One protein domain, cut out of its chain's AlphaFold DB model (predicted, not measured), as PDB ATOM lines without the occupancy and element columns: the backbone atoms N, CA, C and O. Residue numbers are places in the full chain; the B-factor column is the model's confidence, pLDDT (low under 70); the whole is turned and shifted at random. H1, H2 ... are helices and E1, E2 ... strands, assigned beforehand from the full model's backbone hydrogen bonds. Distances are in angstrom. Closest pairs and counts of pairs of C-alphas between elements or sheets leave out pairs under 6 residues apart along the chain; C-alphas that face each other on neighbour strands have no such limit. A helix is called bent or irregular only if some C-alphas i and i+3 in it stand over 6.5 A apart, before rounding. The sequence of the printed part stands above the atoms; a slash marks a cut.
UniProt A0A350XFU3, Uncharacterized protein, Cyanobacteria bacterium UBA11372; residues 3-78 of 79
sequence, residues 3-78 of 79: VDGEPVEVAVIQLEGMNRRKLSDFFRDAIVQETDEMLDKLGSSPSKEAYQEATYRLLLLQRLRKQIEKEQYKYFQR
ATOM      1  N   VAL A   3      18.524   7.219 199.958       68.44
ATOM      2  CA  VAL A   3      18.102   7.033 201.351       68.44
ATOM      3  C   VAL A   3      17.798   5.549 201.471       68.44
ATOM      4  O   VAL A   3      17.110   5.007 200.613       68.44
ATOM      5  N   ASP A   4      18.437   4.876 202.424       76.69
ATOM      6  CA  ASP A   4      18.292   3.431 202.653       76.69
ATOM      7  C   ASP A   4      18.510   2.548 201.408       76.69
ATOM      8  O   ASP A   4      17.959   1.463 201.265       76.69
ATOM      9  N   GLY A   5      19.372   3.006 200.493       80.69
ATOM     10  CA  GLY A   5      19.736   2.281 199.272       80.69
ATOM     11  C   GLY A   5      18.835   2.549 198.063       80.69
ATOM     12  O   GLY A   5      19.238   2.216 196.944       80.69
ATOM     13  N   GLU A   6      17.701   3.228 198.244       75.25
ATOM     14  CA  GLU A   6      16.743   3.516 197.175       75.25
ATOM     15  C   GLU A   6      16.987   4.884 196.518       75.25
ATOM     16  O   GLU A   6      17.361   5.850 197.195       75.25
ATOM     17  N   PRO A   7      16.820   5.002 195.185       78.56
ATOM     18  CA  PRO A   7      16.901   6.285 194.502       78.56
ATOM     19  C   PRO A   7      15.712   7.168 194.898       78.56
ATOM     20  O   PRO A   7      14.565   6.841 194.618       78.56
ATOM     21  N   VAL A   8      16.005   8.310 195.520       81.31
ATOM     22  CA  VAL A   8      14.987   9.296 195.900       81.31
ATOM     23  C   VAL A   8      14.938  10.407 194.857       81.31
ATOM     24  O   VAL A   8      15.971  11.009 194.537       81.31
ATOM     25  N   GLU A   9      13.739  10.687 194.349       83.38
ATOM     26  CA  GLU A   9      13.470  11.889 193.564       83.38
ATOM     27  C   GLU A   9      13.490  13.116 194.475       83.38
ATOM     28  O   GLU A   9      12.871  13.142 195.538       83.38
ATOM     29  N   VAL A  10      14.227  14.145 194.063       83.50
ATOM     30  CA  VAL A  10      14.423  15.357 194.858       83.50
ATOM     31  C   VAL A  10      13.928  16.551 194.064       83.50
ATOM     32  O   VAL A  10      14.355  16.770 192.929       83.50
ATOM     33  N   ALA A  11      13.066  17.354 194.681       88.50
ATOM     34  CA  ALA A  11      12.631  18.616 194.106       88.50
ATOM     35  C   ALA A  11      13.807  19.606 194.060       88.50
ATOM     36  O   ALA A  11      14.349  20.023 195.088       88.50
ATOM     37  N   VAL A  12      14.200  19.994 192.847       90.00
ATOM     38  CA  VAL A  12      15.293  20.940 192.611       90.00
ATOM     39  C   VAL A  12      14.853  22.091 191.721       90.00
ATOM     40  O   VAL A  12      13.976  21.957 190.871       90.00
ATOM     41  N   ILE A  13      15.509  23.230 191.898       90.50
ATOM     42  CA  ILE A  13      15.403  24.397 191.030       90.50
ATOM     43  C   ILE A  13      16.663  24.449 190.170       90.50
ATOM     44  O   ILE A  13      17.775  24.484 190.695       90.50
ATOM     45  N   GLN A  14      16.505  24.480 188.849       93.25
ATOM     46  CA  GLN A  14      17.625  24.734 187.944       93.25
ATOM     47  C   GLN A  14      18.111  26.172 188.131       93.25
ATOM     48  O   GLN A  14      17.329  27.120 188.067       93.25
ATOM     49  N   LEU A  15      19.406  26.337 188.379       91.94
ATOM     50  CA  LEU A  15      20.017  27.636 188.635       91.94
ATOM     51  C   LEU A  15      20.265  28.432 187.354       91.94
ATOM     52  O   LEU A  15      20.393  29.643 187.422       91.94
ATOM     53  N   GLU A  16      20.341  27.815 186.183       91.19
ATOM     54  CA  GLU A  16      20.700  28.527 184.953       91.19
ATOM     55  C   GLU A  16      19.798  29.741 184.641       91.19
ATOM     56  O   GLU A  16      18.628  29.829 185.027       91.19
ATOM     57  N   GLY A  17      20.379  30.724 183.949       90.62
ATOM     58  CA  GLY A  17      19.683  31.938 183.539       90.62
ATOM     59  C   GLY A  17      19.222  32.802 184.717       90.62
ATOM     60  O   GLY A  17      20.024  33.289 185.516       90.62
ATOM     61  N   MET A  18      17.916  33.055 184.778       94.06
ATOM     62  CA  MET A  18      17.320  34.022 185.702       94.06
ATOM     63  C   MET A  18      17.372  33.572 187.167       94.06
ATOM     64  O   MET A  18      17.478  34.423 188.047       94.06
ATOM     65  N   ASN A  19      17.344  32.268 187.451       93.25
ATOM     66  CA  ASN A  19      17.342  31.771 188.830       93.25
ATOM     67  C   ASN A  19      18.677  32.041 189.540       93.25
ATOM     68  O   ASN A  19      18.673  32.500 190.678       93.25
ATOM     69  N   ARG A  20      19.818  31.863 188.859       93.62
ATOM     70  CA  ARG A  20      21.152  32.208 189.383       93.62
ATOM     71  C   ARG A  20      21.275  33.702 189.625       93.62
ATOM     72  O   ARG A  20      21.848  34.082 190.638       93.62
ATOM     73  N   ARG A  21      20.721  34.538 188.739       93.75
ATOM     74  CA  ARG A  21      20.693  35.998 188.941       93.75
ATOM     75  C   ARG A  21      19.894  36.357 190.190       93.75
ATOM     76  O   ARG A  21      20.468  36.928 191.101       93.75
ATOM     77  N   LYS A  22      18.644  35.894 190.290       94.50
ATOM     78  CA  LYS A  22      17.784  36.124 191.464       94.50
ATOM     79  C   LYS A  22      18.427  35.654 192.765       94.50
ATOM     80  O   LYS A  22      18.369  36.357 193.766       94.50
ATOM     81  N   LEU A  23      19.051  34.477 192.751       93.69
ATOM     82  CA  LEU A  23      19.731  33.958 193.930       93.69
ATOM     83  C   LEU A  23      20.982  34.784 194.266       93.69
ATOM     84  O   LEU A  23      21.219  35.077 195.431       93.69
ATOM     85  N   SER A  24      21.765  35.196 193.266       93.94
ATOM     86  CA  SER A  24      22.915  36.089 193.464       93.94
ATOM     87  C   SER A  24      22.491  37.438 194.050       93.94
ATOM     88  O   SER A  24      23.134  37.909 194.986       93.94
ATOM     89  N   ASP A  25      21.400  38.015 193.547       95.44
ATOM     90  CA  ASP A  25      20.842  39.277 194.031       95.44
ATOM     91  C   ASP A  25      20.353  39.137 195.477       95.44
ATOM     92  O   ASP A  25      20.756  39.926 196.324       95.44
ATOM     93  N   PHE A  26      19.648  38.049 195.810       95.06
ATOM     94  CA  PHE A  26      19.281  37.735 197.195       95.06
ATOM     95  C   PHE A  26      20.496  37.720 198.136       95.06
ATOM     96  O   PHE A  26      20.460  38.313 199.212       95.06
ATOM     97  N   PHE A  27      21.600  37.074 197.740       95.50
ATOM     98  CA  PHE A  27      22.813  37.085 198.562       95.50
ATOM     99  C   PHE A  27      23.451  38.468 198.658       95.50
ATOM    100  O   PHE A  27      24.040  38.771 199.690       95.50
ATOM    101  N   ARG A  28      23.379  39.303 197.615       95.94
ATOM    102  CA  ARG A  28      23.893  40.679 197.671       95.94
ATOM    103  C   ARG A  28      23.107  41.507 198.678       95.94
ATOM    104  O   ARG A  28      23.739  42.140 199.516       95.94
ATOM    105  N   ASP A  29      21.784  41.426 198.643       96.88
ATOM    106  CA  ASP A  29      20.916  42.149 199.574       96.88
ATOM    107  C   ASP A  29      21.152  41.678 201.016       96.88
ATOM    108  O   ASP A  29      21.379  42.493 201.908       96.88
ATOM    109  N   ALA A  30      21.230  40.360 201.233       95.62
ATOM    110  CA  ALA A  30      21.534  39.792 202.545       95.62
ATOM    111  C   ALA A  30      22.930  40.193 203.060       95.62
ATOM    112  O   ALA A  30      23.111  40.415 204.253       95.62
ATOM    113  N   ILE A  31      23.926  40.296 202.173       96.25
ATOM    114  CA  ILE A  31      25.274  40.765 202.524       96.25
ATOM    115  C   ILE A  31      25.247  42.230 202.958       96.25
ATOM    116  O   ILE A  31      25.941  42.569 203.913       96.25
ATOM    117  N   VAL A  32      24.491  43.088 202.265       96.88
ATOM    118  CA  VAL A  32      24.355  44.504 202.640       96.88
ATOM    119  C   VAL A  32      23.714  44.605 204.019       96.88
ATOM    120  O   VAL A  32      24.314  45.194 204.910       96.88
ATOM    121  N   GLN A  33      22.585  43.923 204.228       95.50
ATOM    122  CA  GLN A  33      21.898  43.922 205.518       95.50
ATOM    123  C   GLN A  33      22.797  43.412 206.658       95.50
ATOM    124  O   GLN A  33      22.913  44.064 207.689       95.50
ATOM    125  N   GLU A  34      23.472  42.270 206.480       94.25
ATOM    126  CA  GLU A  34      24.366  41.729 207.513       94.25
ATOM    127  C   GLU A  34      25.567  42.657 207.757       94.25
ATOM    128  O   GLU A  34      26.065  42.732 208.876       94.25
ATOM    129  N   THR A  35      26.035  43.382 206.736       94.06
ATOM    130  CA  THR A  35      27.103  44.378 206.903       94.06
ATOM    131  C   THR A  35      26.633  45.540 207.773       94.06
ATOM    132  O   THR A  35      27.361  45.918 208.688       94.06
ATOM    133  N   ASP A  36      25.430  46.065 207.536       93.88
ATOM    134  CA  ASP A  36      24.859  47.144 208.350       93.88
ATOM    135  C   ASP A  36      24.680  46.686 209.810       93.88
ATOM    136  O   ASP A  36      25.187  47.326 210.731       93.88
ATOM    137  N   GLU A  37      24.093  45.502 210.030       90.88
ATOM    138  CA  GLU A  37      23.924  44.922 211.371       90.88
ATOM    139  C   GLU A  37      25.264  44.663 212.082       90.88
ATOM    140  O   GLU A  37      25.384  44.823 213.302       90.88
ATOM    141  N   MET A  38      26.284  44.230 211.336       90.88
ATOM    142  CA  MET A  38      27.634  44.021 211.854       90.88
ATOM    143  C   MET A  38      28.264  45.348 212.289       90.88
ATOM    144  O   MET A  38      28.858  45.410 213.367       90.88
ATOM    145  N   LEU A  39      28.146  46.400 211.475       90.50
ATOM    146  CA  LEU A  39      28.687  47.724 211.788       90.50
ATOM    147  C   LEU A  39      28.021  48.318 213.036       90.50
ATOM    148  O   LEU A  39      28.730  48.801 213.921       90.50
ATOM    149  N   ASP A  40      26.699  48.184 213.160       88.81
ATOM    150  CA  ASP A  40      25.948  48.626 214.340       88.81
ATOM    151  C   ASP A  40      26.396  47.901 215.619       88.81
ATOM    152  O   ASP A  40      26.542  48.516 216.677       88.81
ATOM    153  N   LYS A  41      26.669  46.591 215.533       85.69
ATOM    154  CA  LYS A  41      27.139  45.784 216.674       85.69
ATOM    155  C   LYS A  41      28.571  46.092 217.092       85.69
ATOM    156  O   LYS A  41      28.883  46.027 218.279       85.69
ATOM    157  N   LEU A  42      29.458  46.353 216.135       87.25
ATOM    158  CA  LEU A  42      30.882  46.543 216.415       87.25
ATOM    159  C   LEU A  42      31.189  47.927 216.994       87.25
ATOM    160  O   LEU A  42      32.164  48.070 217.739       87.25
ATOM    161  N   GLY A  43      30.366  48.934 216.688       81.56
ATOM    162  CA  GLY A  43      30.600  50.305 217.130       81.56
ATOM    163  C   GLY A  43      32.007  50.789 216.748       81.56
ATOM    164  O   GLY A  43      32.529  50.468 215.683       81.56
ATOM    165  N   SER A  44      32.649  51.573 217.618       76.94
ATOM    166  CA  SER A  44      33.932  52.232 217.305       76.94
ATOM    167  C   SER A  44      35.188  51.452 217.728       76.94
ATOM    168  O   SER A  44      36.288  51.786 217.294       76.94
ATOM    169  N   SER A  45      35.073  50.460 218.617       76.81
ATOM    170  CA  SER A  45      36.221  49.691 219.139       76.81
ATOM    171  C   SER A  45      35.786  48.317 219.658       76.81
ATOM    172  O   SER A  45      35.708  48.105 220.870       76.81
ATOM    173  N   PRO A  46      35.481  47.372 218.754       82.00
ATOM    174  CA  PRO A  46      35.117  46.017 219.145       82.00
ATOM    175  C   PRO A  46      36.326  45.240 219.680       82.00
ATOM    176  O   PRO A  46      37.461  45.439 219.240       82.00
ATOM    177  N   SER A  47      36.080  44.290 220.588       86.88
ATOM    178  CA  SER A  47      37.082  43.271 220.912       86.88
ATOM    179  C   SER A  47      37.317  42.346 219.713       86.88
ATOM    180  O   SER A  47      36.507  42.266 218.785       86.88
ATOM    181  N   LYS A  48      38.426  41.603 219.733       87.88
ATOM    182  CA  LYS A  48      38.751  40.641 218.674       87.88
ATOM    183  C   LYS A  48      37.683  39.551 218.556       87.88
ATOM    184  O   LYS A  48      37.320  39.175 217.444       87.88
ATOM    185  N   GLU A  49      37.178  39.064 219.683       87.94
ATOM    186  CA  GLU A  49      36.142  38.033 219.752       87.94
ATOM    187  C   GLU A  49      34.818  38.558 219.186       87.94
ATOM    188  O   GLU A  49      34.221  37.905 218.332       87.94
ATOM    189  N   ALA A  50      34.418  39.778 219.566       83.38
ATOM    190  CA  ALA A  50      33.219  40.424 219.033       83.38
ATOM    191  C   ALA A  50      33.325  40.654 217.518       83.38
ATOM    192  O   ALA A  50      32.369  40.423 216.782       83.38
ATOM    193  N   TYR A  51      34.509  41.036 217.028       88.50
ATOM    194  CA  TYR A  51      34.775  41.162 215.595       88.50
ATOM    195  C   TYR A  51      34.650  39.825 214.860       88.50
ATOM    196  O   TYR A  51      34.030  39.753 213.798       88.50
ATOM    197  N   GLN A  52      35.213  38.750 215.410       89.62
ATOM    198  CA  GLN A  52      35.114  37.417 214.813       89.62
ATOM    199  C   GLN A  52      33.669  36.916 214.770       89.62
ATOM    200  O   GLN A  52      33.239  36.400 213.740       89.62
ATOM    201  N   GLU A  53      32.913  37.102 215.851       85.94
ATOM    202  CA  GLU A  53      31.507  36.713 215.921       85.94
ATOM    203  C   GLU A  53      30.652  37.509 214.926       85.94
ATOM    204  O   GLU A  53      29.895  36.921 214.150       85.94
ATOM    205  N   ALA A  54      30.832  38.832 214.877       85.44
ATOM    206  CA  ALA A  54      30.065  39.704 213.993       85.44
ATOM    207  C   ALA A  54      30.402  39.479 212.506       85.44
ATOM    208  O   ALA A  54      29.524  39.553 211.653       85.44
ATOM    209  N   THR A  55      31.655  39.149 212.174       91.44
ATOM    210  CA  THR A  55      32.076  38.920 210.776       91.44
ATOM    211  C   THR A  55      31.811  37.504 210.268       91.44
ATOM    212  O   THR A  55      31.836  37.272 209.054       91.44
ATOM    213  N   TYR A  56      31.554  36.533 211.149       92.12
ATOM    214  CA  TYR A  56      31.415  35.127 210.762       92.12
ATOM    215  C   TYR A  56      30.256  34.889 209.783       92.12
ATOM    216  O   TYR A  56      30.422  34.204 208.767       92.12
ATOM    217  N   ARG A  57      29.090  35.487 210.049       89.88
ATOM    218  CA  ARG A  57      27.904  35.367 209.185       89.88
ATOM    219  C   ARG A  57      28.144  35.990 207.815       89.88
ATOM    220  O   ARG A  57      27.902  35.342 206.795       89.88
ATOM    221  N   LEU A  58      28.730  37.186 207.790       93.44
ATOM    222  CA  LEU A  58      29.117  37.872 206.559       93.44
ATOM    223  C   LEU A  58      30.086  37.025 205.718       93.44
ATOM    224  O   LEU A  58      29.916  36.893 204.504       93.44
ATOM    225  N   LEU A  59      31.068  36.381 206.357       94.19
ATOM    226  CA  LEU A  59      31.997  35.472 205.686       94.19
ATOM    227  C   LEU A  59      31.272  34.283 205.038       94.19
ATOM    228  O   LEU A  59      31.605  33.903 203.911       94.19
ATOM    229  N   LEU A  60      30.294  33.689 205.726       94.50
ATOM    230  CA  LEU A  60      29.495  32.592 205.178       94.50
ATOM    231  C   LEU A  60      28.658  33.043 203.979       94.50
ATOM    232  O   LEU A  60      28.710  32.390 202.936       94.50
ATOM    233  N   LEU A  61      27.957  34.174 204.083       94.75
ATOM    234  CA  LEU A  61      27.158  34.730 202.985       94.75
ATOM    235  C   LEU A  61      28.021  35.015 201.749       94.75
ATOM    236  O   LEU A  61      27.677  34.608 200.638       94.75
ATOM    237  N   GLN A  62      29.195  35.620 201.944       94.56
ATOM    238  CA  GLN A  62      30.164  35.867 200.873       94.56
ATOM    239  C   GLN A  62      30.647  34.570 200.215       94.56
ATOM    240  O   GLN A  62      30.771  34.490 198.990       94.56
ATOM    241  N   ARG A  63      30.918  33.526 201.009       94.94
ATOM    242  CA  ARG A  63      31.313  32.212 200.482       94.94
ATOM    243  C   ARG A  63      30.189  31.584 199.666       94.94
ATOM    244  O   ARG A  63      30.462  31.119 198.562       94.94
ATOM    245  N   LEU A  64      28.956  31.594 200.172       92.81
ATOM    246  CA  LEU A  64      27.790  31.035 199.485       92.81
ATOM    247  C   LEU A  64      27.533  31.745 198.157       92.81
ATOM    248  O   LEU A  64      27.458  31.081 197.121       92.81
ATOM    249  N   ARG A  65      27.525  33.084 198.158       94.12
ATOM    250  CA  ARG A  65      27.401  33.896 196.942       94.12
ATOM    251  C   ARG A  65      28.419  33.478 195.878       94.12
ATOM    252  O   ARG A  65      28.048  33.220 194.735       94.12
ATOM    253  N   LYS A  66      29.695  33.357 196.263       92.94
ATOM    254  CA  LYS A  66      30.774  32.940 195.354       92.94
ATOM    255  C   LYS A  66      30.593  31.521 194.819       92.94
ATOM    256  O   LYS A  66      31.029  31.247 193.707       92.94
ATOM    257  N   GLN A  67      29.988  30.603 195.579       91.75
ATOM    258  CA  GLN A  67      29.692  29.266 195.054       91.75
ATOM    259  C   GLN A  67      28.606  29.322 193.978       91.75
ATOM    260  O   GLN A  67      28.746  28.662 192.959       91.75
ATOM    261  N   ILE A  68      27.569  30.138 194.156       90.31
ATOM    262  CA  ILE A  68      26.445  30.235 193.207       90.31
ATOM    263  C   ILE A  68      26.865  30.815 191.856       90.31
ATOM    264  O   ILE A  68      26.289  30.467 190.824       90.31
ATOM    265  N   GLU A  69      27.891  31.666 191.853       85.81
ATOM    266  CA  GLU A  69      28.503  32.195 190.632       85.81
ATOM    267  C   GLU A  69      29.258  31.109 189.836       85.81
ATOM    268  O   GLU A  69      29.463  31.271 188.634       85.81
ATOM    269  N   LYS A  70      29.623  29.972 190.449       90.69
ATOM    270  CA  LYS A  70      30.292  28.879 189.732       90.69
ATOM    271  C   LYS A  70      29.294  28.067 188.916       90.69
ATOM    272  O   LYS A  70      28.385  27.433 189.450       90.69
ATOM    273  N   GLU A  71      29.548  27.981 187.616       87.06
ATOM    274  CA  GLU A  71      28.680  27.276 186.667       87.06
ATOM    275  C   GLU A  71      28.577  25.764 186.910       87.06
ATOM    276  O   GLU A  71      27.606  25.137 186.484       87.06
ATOM    277  N   GLN A  72      29.530  25.190 187.653       92.19
ATOM    278  CA  GLN A  72      29.501  23.790 188.086       92.19
ATOM    279  C   GLN A  72      28.267  23.452 188.943       92.19
ATOM    280  O   GLN A  72      27.835  22.300 188.958       92.19
ATOM    281  N   TYR A  73      27.680  24.436 189.636       90.81
ATOM    282  CA  TYR A  73      26.438  24.252 190.382       90.81
ATOM    283  C   TYR A  73      25.240  24.593 189.500       90.81
ATOM    284  O   TYR A  73      24.970  25.755 189.175       90.81
ATOM    285  N   LYS A  74      24.511  23.544 189.115       91.50
ATOM    286  CA  LYS A  74      23.370  23.630 188.194       91.50
ATOM    287  C   LYS A  74      22.015  23.617 188.884       91.50
ATOM    288  O   LYS A  74      21.045  24.084 188.301       91.50
ATOM    289  N   TYR A  75      21.951  23.109 190.110       92.00
ATOM    290  CA  TYR A  75      20.699  22.878 190.817       92.00
ATOM    291  C   TYR A  75      20.777  23.392 192.248       92.00
ATOM    292  O   TYR A  75      21.808  23.273 192.906       92.00
ATOM    293  N   PHE A  76      19.662  23.931 192.719       89.19
ATOM    294  CA  PHE A  76      19.423  24.277 194.107       89.19
ATOM    295  C   PHE A  76      18.316  23.376 194.643       89.19
ATOM    296  O   PHE A  76      17.192  23.398 194.141       89.19
ATOM    297  N   GLN A  77      18.646  22.546 195.627       87.94
ATOM    298  CA  GLN A  77      17.684  21.670 196.280       87.94
ATOM    299  C   GLN A  77      16.873  22.470 197.297       87.94
ATOM    300  O   GLN A  77      17.444  23.167 198.135       87.94
ATOM    301  N   ARG A  78      15.546  22.345 197.235       75.81
ATOM    302  CA  ARG A  78      14.664  22.861 198.282       75.81
ATOM    303  C   ARG A  78      14.507  21.760 199.332       75.81
ATOM    304  O   ARG A  78      14.166  20.638 198.964       75.81
TER     305      ARG A  78
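AT A GLANCE: This is residues 3 to 78 of the 79 residues of an uncharacterized protein of Cyanobacteria bacterium UBA11372 (UniProt A0A350XFU3). A long hairpin of two helices, H1 and H2, side by side, has a small two-stranded sheet, E1 and E2, at its open end, and residues 3 to 9 stick out beyond the sheet as a free tail. The 76 printed residues run E1, H1, H2, E2; the sheet is antiparallel and the class is mostly helix. The whole is flat, 53 by 33 by 17 A, and only just loose, close to extended, with a radius of gyration of the C-alphas of 17.0 A.

HOW THE PARTS SIT: Strands E1, residues 12 to 14, and E2, residues 75 to 77, are antiparallel neighbours at 155 degrees; N 13 and O 76 are within hydrogen-bond range at 2.8 A. Helix H1, residues 18 to 42, is near E2, with 5 pairs of C-alphas within 10 A. H1 and H2, residues 48 to 68, form a helical hairpin: they touch, closest at the C-alphas of Met 38 and Ala 54, 5.4 A, at a shallow tilt of 7 degrees, opposite ways. E1 and H2 are apart. Every O i to N i+4 pair is within hydrogen-bond range in H1, and 15 of 17 in H2.

IN THESE COORDINATES: E1 begins at C-alpha 12 (15.293, 20.940, 192.611) and spans 6.5 A; E2 spans 6.4 A and ends at C-alpha 77 (17.684, 21.670, 196.280). H1 is 35.8 A long and H2 30.1 A. H2 has a kink of 35 degrees near residue 55 and is only just irregular, with C-alphas 54 and 57 6.8 A apart.

THE WHOLE: The two C-alphas farthest apart, those of Glu 6 and Ser 44, are 55.4 A apart. The printed part has no cut and no long link. Of the printed residues, residue 3 has a pLDDT under 70.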